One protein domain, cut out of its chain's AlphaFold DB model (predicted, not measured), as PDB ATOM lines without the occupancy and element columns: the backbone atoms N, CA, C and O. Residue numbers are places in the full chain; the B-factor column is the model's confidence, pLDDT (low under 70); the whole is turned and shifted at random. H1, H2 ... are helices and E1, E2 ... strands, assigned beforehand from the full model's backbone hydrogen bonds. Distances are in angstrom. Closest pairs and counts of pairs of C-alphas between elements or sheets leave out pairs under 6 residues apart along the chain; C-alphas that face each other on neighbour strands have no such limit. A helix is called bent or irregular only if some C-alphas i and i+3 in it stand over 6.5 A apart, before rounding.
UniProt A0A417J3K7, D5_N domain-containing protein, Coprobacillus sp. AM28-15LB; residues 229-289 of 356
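Overview. This is residues 229 to 289 of the 356 residues of the protein "D5_N domain-containing protein" of Coprobacillus sp. AM28-15LB (UniProt A0A417J3K7). A small head, made of a three-stranded sheet and the loops round it, bears a thin arm of two helices, H1 and H2, one after the other. Residues 270 to 289 stick out from the head and make much of the length, while residues 251 to 267 loop out from E3 and fold back to H1. The printed part has 61 residues, with three named strands and then two named helices, E1, E2, E3, H1, H2; the sheet, E1 - E2 - E3, is antiparallel. The class is mixed, helices and strands, with under half of the residues, 30 of 61, in named elements. The whole is loose, with a radius of gyration of the C-alphas of 14.8 A and spans of 46 by 21 by 21 A.

Along the chain. E1, residues 235 to 237, begins with C-alpha 235 at (145.804, 131.537, 121.527) and is 6.3 A long. E2, residues 240 to 243, is 9.7 A long, and E3, residues 248 to 250, 6.3 A. H1, residues 268 to 277, is 14.9 A long and irregular: C-alphas 269 and 272 are 7.9 A apart. H2, residues 279 to 288, is 14.0 A long and ends with C-alpha 288 at (160.349, 142.762, 98.051).

Arrangement. The strands form a meander, each the antiparallel neighbour of the one before. E1 and E2 are a hairpin at 151 degrees, with N 235 and O 242 within hydrogen-bond range at 2.9 A. E2 and E3 are a hairpin at 142 degrees, with N 241 and O 250 within hydrogen-bond range at 2.8 A. H1 only grazes the sheet, with residues 268 to 269; its closest C-alphas with E3 are those of Pro 268 and Glu 248, 7.5 A apart. H1 and H2 meet only through their link, and H2 is apart from E1, E2 and E3. In H2 every O i to N i+4 pair is within hydrogen-bond range; in H1 2 of 6 are, beside 5 of 7 O i to N i+3 pairs.

Size, cuts and confidence. The C-alphas farthest apart are those of Asp 255 and Ser 287, 46.6 A. The printed part has no cut, and the link from E3 to H1, 17 residues, is long. The mean pLDDT of the printed part is 83.9, and residues 271 to 278 are under 70.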
ATOM      1  N   LYS A 229     147.839 127.568 132.128       93.06
ATOM      2  CA  LYS A 229     147.593 126.120 132.011       93.06
ATOM      3  C   LYS A 229     146.701 125.723 130.842       93.06
ATOM      4  O   LYS A 229     146.401 124.538 130.697       93.06
ATOM      5  N   GLN A 230     146.296 126.671 130.005       91.75
ATOM      6  CA  GLN A 230     145.643 126.349 128.746       91.75
ATOM      7  C   GLN A 230     146.576 125.499 127.863       91.75
ATOM      8  O   GLN A 230     147.804 125.630 127.944       91.75
ATOM      9  N   PRO A 231     146.031 124.631 126.995       92.50
ATOM     10  CA  PRO A 231     146.810 123.930 125.986       92.50
ATOM     11  C   PRO A 231     147.758 124.864 125.225       92.50
ATOM     12  O   PRO A 231     147.354 125.921 124.750       92.50
ATOM     13  N   VAL A 232     149.016 124.443 125.062       88.00
ATOM     14  CA  VAL A 232     150.113 125.269 124.509       88.00
ATOM     15  C   VAL A 232     149.792 125.865 123.135       88.00
ATOM     16  O   VAL A 232     150.293 126.928 122.787       88.00
ATOM     17  N   ARG A 233     148.968 125.175 122.340       90.62
ATOM     18  CA  ARG A 233     148.595 125.614 120.991       90.62
ATOM     19  C   ARG A 233     147.486 126.668 120.967       90.62
ATOM     20  O   ARG A 233     147.276 127.270 119.921       90.62
ATOM     21  N   TRP A 234     146.755 126.848 122.066       94.06
ATOM     22  CA  TRP A 234     145.638 127.783 122.119       94.06
ATOM     23  C   TRP A 234     146.129 129.214 122.269       94.06
ATOM     24  O   TRP A 234     147.027 129.511 123.060       94.06
ATOM     25  N   ILE A 235     145.490 130.113 121.529       93.50
ATOM     26  CA  ILE A 235     145.804 131.537 121.527       93.50
ATOM     27  C   ILE A 235     144.668 132.275 122.228       93.50
ATOM     28  O   ILE A 235     143.517 132.180 121.815       93.50
ATOM     29  N   ASN A 236     144.981 133.009 123.294       94.00
ATOM     30  CA  ASN A 236     143.988 133.780 124.038       94.00
ATOM     31  C   ASN A 236     143.728 135.135 123.365       94.00
ATOM     32  O   ASN A 236     144.581 136.027 123.425       94.00
ATOM     33  N   PHE A 237     142.553 135.299 122.768       92.50
ATOM     34  CA  PHE A 237     142.044 136.565 122.250       92.50
ATOM     35  C   PHE A 237     141.001 137.156 123.200       92.50
ATOM     36  O   PHE A 237     140.526 136.503 124.129       92.50
ATOM     37  N   LYS A 238     140.606 138.406 122.954       85.38
ATOM     38  CA  LYS A 238     139.616 139.106 123.787       85.38
ATOM     39  C   LYS A 238     138.251 138.402 123.840       85.38
ATOM     40  O   LYS A 238     137.528 138.562 124.815       85.38
ATOM     41  N   ASN A 239     137.893 137.661 122.795       85.50
ATOM     42  CA  ASN A 239     136.599 136.992 122.640       85.50
ATOM     43  C   ASN A 239     136.653 135.463 122.823       85.50
ATOM     44  O   ASN A 239     135.633 134.814 122.620       85.50
ATOM     45  N   GLY A 240     137.803 134.885 123.182       89.88
ATOM     46  CA  GLY A 240     137.915 133.450 123.455       89.88
ATOM     47  C   GLY A 240     139.317 132.888 123.231       89.88
ATOM     48  O   GLY A 240     140.246 133.608 122.855       89.88
ATOM     49  N   TYR A 241     139.467 131.585 123.450       93.62
ATOM     50  CA  TYR A 241     140.657 130.836 123.058       93.62
ATOM     51  C   TYR A 241     140.488 130.298 121.640       93.62
ATOM     52  O   TYR A 241     139.562 129.541 121.372       93.62
ATOM     53  N   TYR A 242     141.401 130.643 120.744       94.00
ATOM     54  CA  TYR A 242     141.430 130.095 119.394       94.00
ATOM     55  C   TYR A 242     142.330 128.860 119.329       94.00
ATOM     56  O   TYR A 242     143.494 128.924 119.744       94.00
ATOM     57  N   ASP A 243     141.822 127.756 118.778       94.06
ATOM     58  CA  ASP A 243     142.625 126.582 118.430       94.06
ATOM     59  C   ASP A 243     142.945 126.589 116.922       94.06
ATOM     60  O   ASP A 243     142.080 126.270 116.107       94.06
ATOM     61  N   PRO A 244     144.189 126.899 116.511       88.31
ATOM     62  CA  PRO A 244     144.549 126.982 115.096       88.31
ATOM     63  C   PRO A 244     144.538 125.629 114.372       88.31
ATOM     64  O   PRO A 244     144.637 125.605 113.147       88.31
ATOM     65  N   VAL A 245     144.464 124.505 115.095       87.00
ATOM     66  CA  VAL A 245     144.418 123.165 114.489       87.00
ATOM     67  C   VAL A 245     142.994 122.791 114.093       87.00
ATOM     68  O   VAL A 245     142.799 122.229 113.018       87.00
ATOM     69  N   THR A 246     142.013 123.081 114.950       90.06
ATOM     70  CA  THR A 246     140.598 122.797 114.662       90.06
ATOM     71  C   THR A 246     139.903 123.964 113.964       90.06
ATOM     72  O   THR A 246     138.916 123.751 113.268       90.06
ATOM     73  N   GLY A 247     140.442 125.181 114.094       87.25
ATOM     74  CA  GLY A 247     139.829 126.410 113.595       87.25
ATOM     75  C   GLY A 247     138.711 126.940 114.499       87.25
ATOM     76  O   GLY A 247     137.953 127.806 114.074       87.25
ATOM     77  N   GLU A 248     138.590 126.429 115.725       90.12
ATOM     78  CA  GLU A 248     137.470 126.729 116.622       90.12
ATOM     79  C   GLU A 248     137.802 127.837 117.629       90.12
ATOM     80  O   GLU A 248     138.927 127.946 118.129       90.12
ATOM     81  N   MET A 249     136.779 128.630 117.961       91.31
ATOM     82  CA  MET A 249     136.782 129.550 119.098       91.31
ATOM     83  C   MET A 249     136.140 128.873 120.307       91.31
ATOM     84  O   MET A 249     134.992 128.439 120.258       91.31
ATOM     85  N   LEU A 250     136.885 128.811 121.403       91.19
ATOM     86  CA  LEU A 250     136.483 128.220 122.670       91.19
ATOM     87  C   LEU A 250     136.240 129.317 123.704       91.19
ATOM     88  O   LEU A 250     136.937 130.336 123.735       91.19
ATOM     89  N   GLU A 251     135.277 129.086 124.589       90.31
ATOM     90  CA  GLU A 251     134.977 130.010 125.677       90.31
ATOM     91  C   GLU A 251     136.149 130.118 126.663       90.31
ATOM     92  O   GLU A 251     136.917 129.173 126.887       90.31
ATOM     93  N   HIS A 252     136.297 131.294 127.268       87.75
ATOM     94  CA  HIS A 252     137.289 131.492 128.309       87.75
ATOM     95  C   HIS A 252     136.958 130.680 129.558       87.75
ATOM     96  O   HIS A 252     135.866 130.758 130.107       87.75
ATOM     97  N   ASN A 253     137.964 129.976 130.065       88.25
ATOM     98  CA  ASN A 253     137.938 129.337 131.364       88.25
ATOM     99  C   ASN A 253     139.011 129.978 132.274       88.25
ATOM    100  O   ASN A 253     140.201 129.943 131.928       88.25
ATOM    101  N   PRO A 254     138.617 130.561 133.419       88.62
ATOM    102  CA  PRO A 254     139.535 131.133 134.403       88.62
ATOM    103  C   PRO A 254     140.431 130.100 135.105       88.62
ATOM    104  O   PRO A 254     141.496 130.470 135.597       88.62
ATOM    105  N   ASP A 255     140.078 128.813 135.111       92.25
ATOM    106  CA  ASP A 255     140.882 127.751 135.737       92.25
ATOM    107  C   ASP A 255     142.264 127.587 135.086       92.25
ATOM    108  O   ASP A 255     143.187 127.041 135.692       92.25
ATOM    109  N   TYR A 256     142.444 128.100 133.865       93.38
ATOM    110  CA  TYR A 256     143.741 128.118 133.192       93.38
ATOM    111  C   TYR A 256     144.712 129.171 133.739       93.38
ATOM    112  O   TYR A 256     145.892 129.133 133.391       93.38
ATOM    113  N   LEU A 257     144.256 130.094 134.597       94.25
ATOM    114  CA  LEU A 257     145.094 131.133 135.214       94.25
ATOM    115  C   LEU A 257     145.924 131.910 134.178       94.25
ATOM    116  O   LEU A 257     147.120 132.167 134.351       94.25
ATOM    117  N   THR A 258     145.293 132.229 133.048       93.50
ATOM    118  CA  THR A 258     145.955 132.871 131.915       93.50
ATOM    119  C   THR A 258     146.222 134.337 132.222       93.50
ATOM    120  O   THR A 258     145.290 135.079 132.499       93.50
ATOM    121  N   ILE A 259     147.475 134.774 132.121       94.62
ATOM    122  CA  ILE A 259     147.883 136.183 132.317       94.62
ATOM    123  C   ILE A 259     148.240 136.882 130.999       94.62
ATOM    124  O   ILE A 259     148.504 138.079 130.970       94.62
ATOM    125  N   ASN A 260     148.252 136.129 129.896       90.94
ATOM    126  CA  ASN A 260     148.568 136.626 128.564       90.94
ATOM    127  C   ASN A 260     147.316 136.617 127.688       90.94
ATOM    128  O   ASN A 260     146.689 135.574 127.504       90.94
ATOM    129  N   GLN A 261     146.986 137.763 127.104       91.19
ATOM    130  CA  GLN A 261     145.885 137.891 126.157       91.19
ATOM    131  C   GLN A 261     146.261 138.864 125.047       91.19
ATOM    132  O   GLN A 261     146.845 139.919 125.295       91.19
ATOM    133  N   ILE A 262     145.895 138.516 123.817       90.12
ATOM    134  CA  ILE A 262     145.922 139.442 122.695       90.12
ATOM    135  C   ILE A 262     144.707 140.369 122.844       90.12
ATOM    136  O   ILE A 262     143.573 139.883 122.821       90.12
ATOM    137  N   PRO A 263     144.897 141.694 122.976       85.81
ATOM    138  CA  PRO A 263     143.832 142.636 123.333       85.81
ATOM    139  C   PRO A 263     142.891 142.974 122.160       85.81
ATOM    140  O   PRO A 263     142.339 144.071 122.087       85.81
ATOM    141  N   PHE A 264     142.694 142.034 121.235       81.62
ATOM    142  CA  PHE A 264     141.831 142.156 120.066       81.62
ATOM    143  C   PHE A 264     140.934 140.917 119.957       81.62
ATOM    144  O   PHE A 264     141.376 139.825 120.322       81.62
ATOM    145  N   PRO A 265     139.676 141.062 119.508       86.31
ATOM    146  CA  PRO A 265     138.857 139.912 119.160       86.31
ATOM    147  C   PRO A 265     139.360 139.281 117.855       86.31
ATOM    148  O   PRO A 265     139.924 139.970 117.003       86.31
ATOM    149  N   TYR A 266     139.128 137.983 117.699       85.12
ATOM    150  CA  TYR A 266     139.448 137.230 116.494       85.12
ATOM    151  C   TYR A 266     138.246 136.391 116.061       85.12
ATOM    152  O   TYR A 266     137.675 135.668 116.874       85.12
ATOM    153  N   TYR A 267     137.872 136.507 114.789       86.12
ATOM    154  CA  TYR A 267     136.717 135.844 114.184       86.12
ATOM    155  C   TYR A 267     137.225 134.988 113.015       86.12
ATOM    156  O   TYR A 267     137.530 135.541 111.953       86.12
ATOM    157  N   PRO A 268     137.427 133.671 113.207       82.31
ATOM    158  CA  PRO A 268     137.945 132.783 112.162       82.31
ATOM    159  C   PRO A 268     137.105 132.795 110.875       82.31
ATOM    160  O   PRO A 268     137.648 132.670 109.777       82.31
ATOM    161  N   GLU A 269     135.795 132.986 111.007       81.50
ATOM    162  CA  GLU A 269     134.817 133.100 109.924       81.50
ATOM    163  C   GLU A 269     135.059 134.304 108.996       81.50
ATOM    164  O   GLU A 269     134.777 134.225 107.801       81.50
ATOM    165  N   ASP A 270     135.671 135.380 109.500       78.19
ATOM    166  CA  ASP A 270     135.909 136.620 108.751       78.19
ATOM    167  C   ASP A 270     137.224 136.593 107.947       78.19
ATOM    168  O   ASP A 270     137.749 137.639 107.541       78.19
ATOM    169  N   CYS A 271     137.794 135.408 107.695       67.44
ATOM    170  CA  CYS A 271     139.104 135.276 107.049       67.44
ATOM    171  C   CYS A 271     139.160 135.987 105.682       67.44
ATOM    172  O   CYS A 271     140.156 136.643 105.359       67.44
ATOM    173  N   GLU A 272     138.072 135.944 104.905       66.06
ATOM    174  CA  GLU A 272     137.989 136.594 103.595       66.06
ATOM    175  C   GLU A 272     137.993 138.124 103.697       66.06
ATOM    176  O   GLU A 272     138.637 138.788 102.881       66.06
ATOM    177  N   GLN A 273     137.345 138.698 104.717       67.00
ATOM    178  CA  GLN A 273     137.386 140.139 104.981       67.00
ATOM    179  C   GLN A 273     138.759 140.577 105.497       67.00
ATOM    180  O   GLN A 273     139.304 141.580 105.028       67.00
ATOM    181  N   ALA A 274     139.376 139.808 106.398       62.06
ATOM    182  CA  ALA A 274     140.725 140.091 106.888       62.06
ATOM    183  C   ALA A 274     141.765 140.106 105.745       62.06
ATOM    184  O   ALA A 274     142.674 140.941 105.726       62.06
ATOM    185  N   LEU A 275     141.598 139.242 104.736       62.84
ATOM    186  CA  LEU A 275     142.458 139.190 103.549       62.84
ATOM    187  C   LEU A 275     142.370 140.436 102.650       62.84
ATOM    188  O   LEU A 275     143.328 140.680 101.900       62.84
ATOM    189  N   GLN A 276     141.282 141.214 102.728       64.56
ATOM    190  CA  GLN A 276     141.110 142.480 102.001       64.56
ATOM    191  C   GLN A 276     141.966 143.600 102.614       64.56
ATOM    192  O   GLN A 276     142.568 144.391 101.888       64.56
ATOM    193  N   GLY A 277     142.128 143.620 103.943       63.09
ATOM    194  CA  GLY A 277     142.996 144.584 104.639       63.09
ATOM    195  C   GLY A 277     144.496 144.391 104.368       63.09
ATOM    196  O   GLY A 277     145.299 145.301 104.579       63.09
ATOM    197  N   GLY A 278     144.885 143.219 103.858       68.56
ATOM    198  CA  GLY A 278     146.273 142.843 103.590       68.56
ATOM    199  C   GLY A 278     146.829 143.275 102.230       68.56
ATOM    200  O   GLY A 278     147.977 142.949 101.939       68.56
ATOM    201  N   GLU A 279     146.075 143.979 101.377       74.31
ATOM    202  CA  GLU A 279     146.527 144.307 100.010       74.31
ATOM    203  C   GLU A 279     147.874 145.039  99.962       74.31
ATOM    204  O   GLU A 279     148.713 144.737  99.114       74.31
ATOM    205  N   ASN A 280     148.108 145.986 100.872       76.31
ATOM    206  CA  ASN A 280     149.365 146.738 100.911       76.31
ATOM    207  C   ASN A 280     150.545 145.866 101.357       76.31
ATOM    208  O   ASN A 280     151.635 145.989 100.801       76.31
ATOM    209  N   ILE A 281     150.324 144.949 102.303       72.25
ATOM    210  CA  ILE A 281     151.338 143.983 102.749       72.25
ATOM    211  C   ILE A 281     151.630 142.982 101.627       72.25
ATOM    212  O   ILE A 281     152.791 142.737 101.321       72.25
ATOM    213  N   LYS A 282     150.600 142.484 100.932       74.19
ATOM    214  CA  LYS A 282     150.751 141.622  99.748       74.19
ATOM    215  C   LYS A 282     151.534 142.325  98.635       74.19
ATOM    216  O   LYS A 282     152.439 141.727  98.066       74.19
ATOM    217  N   LYS A 283     151.244 143.604  98.351       80.06
ATOM    218  CA  LYS A 283     152.009 144.422  97.388       80.06
ATOM    219  C   LYS A 283     153.467 144.599  97.822       80.06
ATOM    220  O   LYS A 283     154.355 144.505  96.981       80.06
ATOM    221  N   TYR A 284     153.713 144.838  99.111       76.88
ATOM    222  CA  TYR A 284     155.060 144.969  99.668       76.88
ATOM    223  C   TYR A 284     155.855 143.657  99.603       76.88
ATOM    224  O   TYR A 284     157.012 143.665  99.190       76.88
ATOM    225  N   LEU A 285     155.242 142.527  99.957       73.19
ATOM    226  CA  LEU A 285     155.859 141.206  99.841       73.19
ATOM    227  C   LEU A 285     156.125 140.855  98.375       73.19
ATOM    228  O   LEU A 285     157.218 140.407  98.045       73.19
ATOM    229  N   ALA A 286     155.182 141.152  97.478       76.31
ATOM    230  CA  ALA A 286     155.347 140.932  96.045       76.31
ATOM    231  C   ALA A 286     156.469 141.772  95.419       76.31
ATOM    232  O   ALA A 286     157.151 141.294  94.515       76.31
ATOM    233  N   SER A 287     156.677 143.005  95.890       78.69
ATOM    234  CA  SER A 287     157.769 143.858  95.411       78.69
ATOM    235  C   SER A 287     159.119 143.508  96.037       78.69
ATOM    236  O   SER A 287     160.146 143.631  95.371       78.69
ATOM    237  N   SER A 288     159.126 143.065  97.297       77.69
ATOM    238  CA  SER A 288     160.349 142.762  98.051       77.69
ATOM    239  C   SER A 288     160.878 141.351  97.781       77.69
ATOM    240  O   SER A 288     162.088 141.141  97.800       77.69
ATOM    241  N   LEU A 289     159.987 140.397  97.503       76.88
ATOM    242  CA  LEU A 289     160.287 139.007  97.164       76.88
ATOM    243  C   LEU A 289     159.548 138.654  95.865       76.88
ATOM    244  O   LEU A 289     158.492 138.041  95.914       76.88
TER     245      LEU A 289